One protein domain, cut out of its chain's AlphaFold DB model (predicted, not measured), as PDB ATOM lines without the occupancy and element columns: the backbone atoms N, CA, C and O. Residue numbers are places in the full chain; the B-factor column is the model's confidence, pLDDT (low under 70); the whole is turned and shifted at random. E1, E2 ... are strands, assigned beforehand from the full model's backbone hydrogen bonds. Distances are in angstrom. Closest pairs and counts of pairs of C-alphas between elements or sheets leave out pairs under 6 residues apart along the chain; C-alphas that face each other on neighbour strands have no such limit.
ATOM      1  N   LYS A   2     156.535 220.407  98.129       83.25
ATOM      2  CA  LYS A   2     155.960 219.302  98.905       83.25
ATOM      3  C   LYS A   2     155.597 219.809 100.305       83.25
ATOM      4  O   LYS A   2     156.404 220.506 100.919       83.25
ATOM      5  N   GLN A   3     154.384 219.497 100.754       90.88
ATOM      6  CA  GLN A   3     153.938 219.764 102.116       90.88
ATOM      7  C   GLN A   3     154.382 218.619 103.021       90.88
ATOM      8  O   GLN A   3     154.347 217.455 102.616       90.88
ATOM      9  N   TYR A   4     154.793 218.966 104.229       92.62
ATOM     10  CA  TYR A   4     155.130 218.031 105.290       92.62
ATOM     11  C   TYR A   4     154.349 218.419 106.534       92.62
ATOM     12  O   TYR A   4     153.894 219.559 106.657       92.62
ATOM     13  N   ARG A   5     154.242 217.485 107.469       94.56
ATOM     14  CA  ARG A   5     153.836 217.789 108.830       94.56
ATOM     15  C   ARG A   5     155.021 217.543 109.743       94.56
ATOM     16  O   ARG A   5     155.726 216.549 109.586       94.56
ATOM     17  N   VAL A   6     155.264 218.464 110.664       93.31
ATOM     18  CA  VAL A   6     156.348 218.356 111.638       93.31
ATOM     19  C   VAL A   6     155.826 218.558 113.048       93.31
ATOM     20  O   VAL A   6     155.003 219.437 113.294       93.31
ATOM     21  N   LEU A   7     156.351 217.784 113.987       93.06
ATOM     22  CA  LEU A   7     156.281 218.073 115.408       93.06
ATOM     23  C   LEU A   7     157.515 218.889 115.800       93.06
ATOM     24  O   LEU A   7     158.645 218.424 115.660       93.06
ATOM     25  N   VAL A   8     157.302 220.093 116.329       92.56
ATOM     26  CA  VAL A   8     158.342 220.829 117.059       92.56
ATOM     27  C   VAL A   8     158.375 220.270 118.481       92.56
ATOM     28  O   VAL A   8     157.418 220.447 119.240       92.56
ATOM     29  N   LYS A   9     159.453 219.563 118.835       90.75
ATOM     30  CA  LYS A   9     159.572 218.832 120.108       90.75
ATOM     31  C   LYS A   9     159.633 219.778 121.315       90.75
ATOM     32  O   LYS A   9     160.079 220.923 121.232       90.75
ATOM     33  N   GLY A  10     159.177 219.279 122.465       79.06
ATOM     34  CA  GLY A  10     159.182 220.006 123.738       79.06
ATOM     35  C   GLY A  10     160.585 220.229 124.318       79.06
ATOM     36  O   GLY A  10     161.538 219.537 123.976       79.06
ATOM     37  N   GLY A  11     160.711 221.196 125.233       73.06
ATOM     38  CA  GLY A  11     161.928 221.428 126.022       73.06
ATOM     39  C   GLY A  11     162.464 222.853 125.921       73.06
ATOM     40  O   GLY A  11     162.776 223.454 126.948       73.06
ATOM     41  N   ARG A  12     162.512 223.434 124.713       66.31
ATOM     42  CA  ARG A  12     162.784 224.866 124.487       66.31
ATOM     43  C   ARG A  12     162.091 225.356 123.210       66.31
ATOM     44  O   ARG A  12     162.204 224.690 122.188       66.31
ATOM     45  N   PRO A  13     161.422 226.517 123.240       77.00
ATOM     46  CA  PRO A  13     160.860 227.117 122.035       77.00
ATOM     47  C   PRO A  13     161.948 227.505 121.021       77.00
ATOM     48  O   PRO A  13     162.999 228.013 121.427       77.00
ATOM     49  N   ILE A  14     161.688 227.310 119.727       89.12
ATOM     50  CA  ILE A  14     162.604 227.693 118.638       89.12
ATOM     51  C   ILE A  14     162.269 229.093 118.103       89.12
ATOM     52  O   ILE A  14     161.176 229.620 118.337       89.12
ATOM     53  N   ALA A  15     163.214 229.717 117.403       90.75
ATOM     54  CA  ALA A  15     162.983 230.989 116.732       90.75
ATOM     55  C   ALA A  15     162.249 230.762 115.404       90.75
ATOM     56  O   ALA A  15     162.583 229.853 114.646       90.75
ATOM     57  N   GLY A  16     161.257 231.604 115.134       91.06
ATOM     58  CA  GLY A  16     160.599 231.733 113.842       91.06
ATOM     59  C   GLY A  16     160.531 233.204 113.446       91.06
ATOM     60  O   GLY A  16     160.540 234.088 114.301       91.06
ATOM     61  N   TYR A  17     160.469 233.473 112.154       90.75
ATOM     62  CA  TYR A  17     160.534 234.821 111.608       90.75
ATOM     63  C   TYR A  17     159.276 235.116 110.803       90.75
ATOM     64  O   TYR A  17     158.884 234.345 109.929       90.75
ATOM     65  N   ARG A  18     158.634 236.242 111.105       88.94
ATOM     66  CA  ARG A  18     157.537 236.780 110.301       88.94
ATOM     67  C   ARG A  18     158.057 237.266 108.948       88.94
ATOM     68  O   ARG A  18     159.251 237.493 108.755       88.94
ATOM     69  N   ALA A  19     157.141 237.492 108.010       81.94
ATOM     70  CA  ALA A  19     157.481 237.974 106.671       81.94
ATOM     71  C   ALA A  19     158.206 239.337 106.658       81.94
ATOM     72  O   ALA A  19     158.974 239.595 105.724       81.94
ATOM     73  N   ASP A  20     157.966 240.164 107.683       82.88
ATOM     74  CA  ASP A  20     158.597 241.466 107.941       82.88
ATOM     75  C   ASP A  20     159.975 241.359 108.630       82.88
ATOM     76  O   ASP A  20     160.620 242.374 108.877       82.88
ATOM     77  N   GLY A  21     160.440 240.141 108.930       83.44
ATOM     78  CA  GLY A  21     161.685 239.882 109.655       83.44
ATOM     79  C   GLY A  21     161.539 239.907 111.179       83.44
ATOM     80  O   GLY A  21     162.513 239.655 111.889       83.44
ATOM     81  N   GLY A  22     160.338 240.165 111.705       87.62
ATOM     82  CA  GLY A  22     160.058 240.129 113.134       87.62
ATOM     83  C   GLY A  22     160.322 238.743 113.719       87.62
ATOM     84  O   GLY A  22     159.699 237.756 113.320       87.62
ATOM     85  N   ARG A  23     161.240 238.669 114.685       89.56
ATOM     86  CA  ARG A  23     161.578 237.427 115.384       89.56
ATOM     87  C   ARG A  23     160.508 237.092 116.418       89.56
ATOM     88  O   ARG A  23     160.256 237.862 117.343       89.56
ATOM     89  N   VAL A  24     159.921 235.913 116.283       90.69
ATOM     90  CA  VAL A  24     158.881 235.362 117.151       90.69
ATOM     91  C   VAL A  24     159.314 233.980 117.630       90.69
ATOM     92  O   VAL A  24     160.248 233.358 117.128       90.69
ATOM     93  N   ARG A  25     158.653 233.502 118.673       90.56
ATOM     94  CA  ARG A  25     158.872 232.184 119.242       90.56
ATOM     95  C   ARG A  25     157.872 231.189 118.656       90.56
ATOM     96  O   ARG A  25     156.671 231.397 118.789       90.56
ATOM     97  N   VAL A  26     158.362 230.090 118.090       90.31
ATOM     98  CA  VAL A  26     157.532 228.937 117.717       90.31
ATOM     99  C   VAL A  26     157.399 228.034 118.939       90.31
ATOM    100  O   VAL A  26     158.392 227.666 119.576       90.31
ATOM    101  N   MET A  27     156.162 227.697 119.286       88.69
ATOM    102  CA  MET A  27     155.860 226.860 120.444       88.69
ATOM    103  C   MET A  27     155.905 225.373 120.063       88.69
ATOM    104  O   MET A  27     155.589 225.036 118.927       88.69
ATOM    105  N   PRO A  28     156.264 224.467 120.986       90.62
ATOM    106  CA  PRO A  28     156.186 223.034 120.721       90.62
ATOM    107  C   PRO A  28     154.749 222.594 120.413       90.62
ATOM    108  O   PRO A  28     153.873 222.747 121.264       90.62
ATOM    109  N   ARG A  29     154.515 222.090 119.198       92.38
ATOM    110  CA  ARG A  29     153.282 221.437 118.721       92.38
ATOM    111  C   ARG A  29     153.496 220.920 117.297       92.38
ATOM    112  O   ARG A  29     154.581 221.065 116.728       92.38
ATOM    113  N   GLU A  30     152.449 220.348 116.722       94.75
ATOM    114  CA  GLU A  30     152.408 219.973 115.314       94.75
ATOM    115  C   GLU A  30     152.114 221.181 114.420       94.75
ATOM    116  O   GLU A  30     151.291 222.043 114.747       94.75
ATOM    117  N   TYR A  31     152.787 221.224 113.277       94.12
ATOM    118  CA  TYR A  31     152.599 222.226 112.243       94.12
ATOM    119  C   TYR A  31     152.621 221.560 110.876       94.12
ATOM    120  O   TYR A  31     153.486 220.730 110.589       94.12
ATOM    121  N   ASP A  32     151.716 221.984 110.001       95.38
ATOM    122  CA  ASP A  32     151.945 221.818 108.575       95.38
ATOM    123  C   ASP A  32     153.071 222.766 108.146       95.38
ATOM    124  O   ASP A  32     153.211 223.880 108.667       95.38
ATOM    125  N   CYS A  33     153.897 222.322 107.206       93.19
ATOM    126  CA  CYS A  33     155.044 223.093 106.766       93.19
ATOM    127  C   CYS A  33     155.444 222.834 105.315       93.19
ATOM    128  O   CYS A  33     155.142 221.791 104.726       93.19
ATOM    129  N   TYR A  34     156.214 223.771 104.768       90.75
ATOM    130  CA  TYR A  34     156.875 223.635 103.477       90.75
ATOM    131  C   TYR A  34     158.381 223.772 103.639       90.75
ATOM    132  O   TYR A  34     158.856 224.682 104.321       90.75
ATOM    133  N   TRP A  35     159.124 222.909 102.949       88.25
ATOM    134  CA  TRP A  35     160.544 223.145 102.735       88.25
ATOM    135  C   TRP A  35     160.721 224.136 101.587       88.25
ATOM    136  O   TRP A  35     160.211 223.918 100.481       88.25
ATOM    137  N   LEU A  36     161.418 225.232 101.854       83.25
ATOM    138  CA  LEU A  36     161.650 226.325 100.917       83.25
ATOM    139  C   LEU A  36     163.152 226.615 100.889       83.25
ATOM    140  O   LEU A  36     163.820 226.453 101.892       83.25
ATOM    141  N   SER A  37     163.688 227.090  99.771       68.81
ATOM    142  CA  SER A  37     165.026 227.693  99.747       68.81
ATOM    143  C   SER A  37     164.856 229.110  99.235       68.81
ATOM    144  O   SER A  37     164.684 229.307  98.033       68.81
ATOM    145  N   ILE A  38     164.820 230.095 100.132       62.81
ATOM    146  CA  ILE A  38     164.622 231.495  99.740       62.81
ATOM    147  C   ILE A  38     165.975 232.211  99.693       62.81
ATOM    148  O   ILE A  38     166.709 232.226 100.676       62.81
ATOM    149  N   ALA A  39     166.282 232.846  98.562       55.69
ATOM    150  CA  ALA A  39     167.268 233.920  98.487       55.69
ATOM    151  C   ALA A  39     166.500 235.250  98.488       55.69
ATOM    152  O   ALA A  39     165.746 235.516  97.552       55.69
ATOM    153  N   ARG A  40     166.622 236.076  99.536       53.91
ATOM    154  CA  ARG A  40     166.026 237.426  99.544       53.91
ATOM    155  C   ARG A  40     167.096 238.474  99.220       53.91
ATOM    156  O   ARG A  40     167.985 238.692 100.026       53.91
ATOM    157  N   GLY A  41     166.958 239.166  98.087       54.81
ATOM    158  CA  GLY A  41     167.644 240.441  97.810       54.81
ATOM    159  C   GLY A  41     169.142 240.375  97.462       54.81
ATOM    160  O   GLY A  41     169.634 239.360  96.975       54.81
ATOM    161  N   GLN A  42     169.834 241.511  97.654       52.34
ATOM    162  CA  GLN A  42     171.267 241.701  97.356       52.34
ATOM    163  C   GLN A  42     172.206 241.394  98.542       52.34
ATOM    164  O   GLN A  42     173.413 241.324  98.334       52.34
ATOM    165  N   ASP A  43     171.669 241.144  99.743       49.94
ATOM    166  CA  ASP A  43     172.388 240.535 100.871       49.94
ATOM    167  C   ASP A  43     171.649 239.240 101.283       49.94
ATOM    168  O   ASP A  43     170.494 239.301 101.710       49.94
ATOM    169  N   PRO A  44     172.245 238.053 101.065       48.88
ATOM    170  CA  PRO A  44     171.525 236.780 100.943       48.88
ATOM    171  C   PRO A  44     171.194 236.051 102.261       48.88
ATOM    172  O   PRO A  44     170.861 234.863 102.218       48.88
ATOM    173  N   THR A  45     171.300 236.689 103.427       52.16
ATOM    174  CA  THR A  45     171.370 236.005 104.740       52.16
ATOM    175  C   THR A  45     170.039 235.741 105.461       52.16
ATOM    176  O   THR A  45     170.007 235.595 106.676       52.16
ATOM    177  N   LEU A  46     168.928 235.565 104.742       52.72
ATOM    178  CA  LEU A  46     167.716 234.963 105.325       52.72
ATOM    179  C   LEU A  46     167.232 233.801 104.459       52.72
ATOM    180  O   LEU A  46     166.250 233.900 103.719       52.72
ATOM    181  N   ILE A  53     153.067 226.743 109.100       93.44
ATOM    182  CA  ILE A  53     151.784 227.372 108.773       93.44
ATOM    183  C   ILE A  53     151.002 227.743 110.034       93.44
ATOM    184  O   ILE A  53     150.873 226.939 110.961       93.44
ATOM    185  N   GLY A  54     150.493 228.980 110.079       92.19
ATOM    186  CA  GLY A  54     149.676 229.483 111.194       92.19
ATOM    187  C   GLY A  54     150.386 229.476 112.554       92.19
ATOM    188  O   GLY A  54     149.769 229.195 113.588       92.19
ATOM    189  N   ALA A  55     151.700 229.700 112.557       89.62
ATOM    190  CA  ALA A  55     152.554 229.548 113.729       89.62
ATOM    191  C   ALA A  55     152.702 230.806 114.598       89.62
ATOM    192  O   ALA A  55     153.108 230.695 115.756       89.62
ATOM    193  N   ASP A  56     152.342 231.979 114.082       87.38
ATOM    194  CA  ASP A  56     152.251 233.213 114.857       87.38
ATOM    195  C   ASP A  56     150.951 233.280 115.684       87.38
ATOM    196  O   ASP A  56     149.925 232.699 115.341       87.38
ATOM    197  N   SER A  57     150.980 234.083 116.746       81.12
ATOM    198  CA  SER A  57     149.844 234.506 117.573       81.12
ATOM    199  C   SER A  57     148.645 235.072 116.799       81.12
ATOM    200  O   SER A  57     147.522 234.985 117.285       81.12
ATOM    201  N   LEU A  58     148.867 235.625 115.603       84.75
ATOM    202  CA  LEU A  58     147.823 236.156 114.718       84.75
ATOM    203  C   LEU A  58     147.422 235.177 113.599       84.75
ATOM    204  O   LEU A  58     146.699 235.558 112.684       84.75
ATOM    205  N   GLY A  59     147.905 233.931 113.639       83.94
ATOM    206  CA  GLY A  59     147.638 232.928 112.604       83.94
ATOM    207  C   GLY A  59     148.477 233.094 111.333       83.94
ATOM    208  O   GLY A  59     148.152 232.496 110.314       83.94
ATOM    209  N   GLY A  60     149.546 233.893 111.381       89.88
ATOM    210  CA  GLY A  60     150.506 234.034 110.288       89.88
ATOM    211  C   GLY A  60     151.545 232.911 110.251       89.88
ATOM    212  O   GLY A  60     151.828 232.269 111.265       89.88
ATOM    213  N   ASP A  61     152.140 232.699 109.081       92.12
ATOM    214  CA  ASP A  61     153.211 231.723 108.892       92.12
ATOM    215  C   ASP A  61     154.538 232.237 109.459       92.12
ATOM    216  O   ASP A  61     154.830 233.437 109.404       92.12
ATOM    217  N   LEU A  62     155.360 231.319 109.970       92.12
ATOM    218  CA  LEU A  62     156.695 231.631 110.478       92.12
ATOM    219  C   LEU A  62     157.764 230.861 109.708       92.12
ATOM    220  O   LEU A  62     157.673 229.648 109.523       92.12
ATOM    221  N   ASP A  63     158.804 231.580 109.306       91.19
ATOM    222  CA  ASP A  63     159.987 231.039 108.654       91.19
ATOM    223  C   ASP A  63     161.018 230.608 109.704       91.19
ATOM    224  O   ASP A  63     161.424 231.400 110.552       91.19
ATOM    225  N   VAL A  64     161.475 229.362 109.640       91.19
ATOM    226  CA  VAL A  64     162.601 228.847 110.423       91.19
ATOM    227  C   VAL A  64     163.833 228.800 109.522       91.19
ATOM    228  O   VAL A  64     163.818 228.230 108.425       91.19
TER     229      VAL A  64
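What this domain is: This is residues 2 to 46 and 53 to 64 of the 89 residues of an uncharacterized protein of Herbaspirillum sp. Sphag64 (UniProt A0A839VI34). A curved antiparallel ribbon, E1 and E4 at one end and the hairpin E2 and E3 at the other, bends round short E5; residues 39 to 45 stick out. The 57 printed residues include five strands, E1 to E5 in order, and no named helix: all strand, with under half in named elements. It is only just compact, close to loose: radius of gyration of the C-alphas 11.9 A, spans 36, 25 and 21 A.

Where its parts are: E1, residues 3 to 8, spans 15.6 A from C-alpha 3 at (153.938, 219.764, 102.116). E4 is residues 30 to 35, 15.3 A; E2, 14 to 17; E3, 23 to 26. E5, 62 to 64, ends at (162.601, 228.847, 110.423).

How they stand to each other: E1 and E4 are antiparallel; N 4 and O 33, 2.9 A, are within hydrogen-bond range. In hairpin E2 and E3, N 16 and O 24, 2.8 A, are too. E5 pairs with no named strand; its closest C-alphas with E2, Tyr 17 and Asp 63, are 4.8 A apart.

The domain as a whole: Residues 47 to 52 are cut out; C-alphas 46 and 53 are 18.0 A apart. Residues 12 and 37 to 46 have pLDDT under 70.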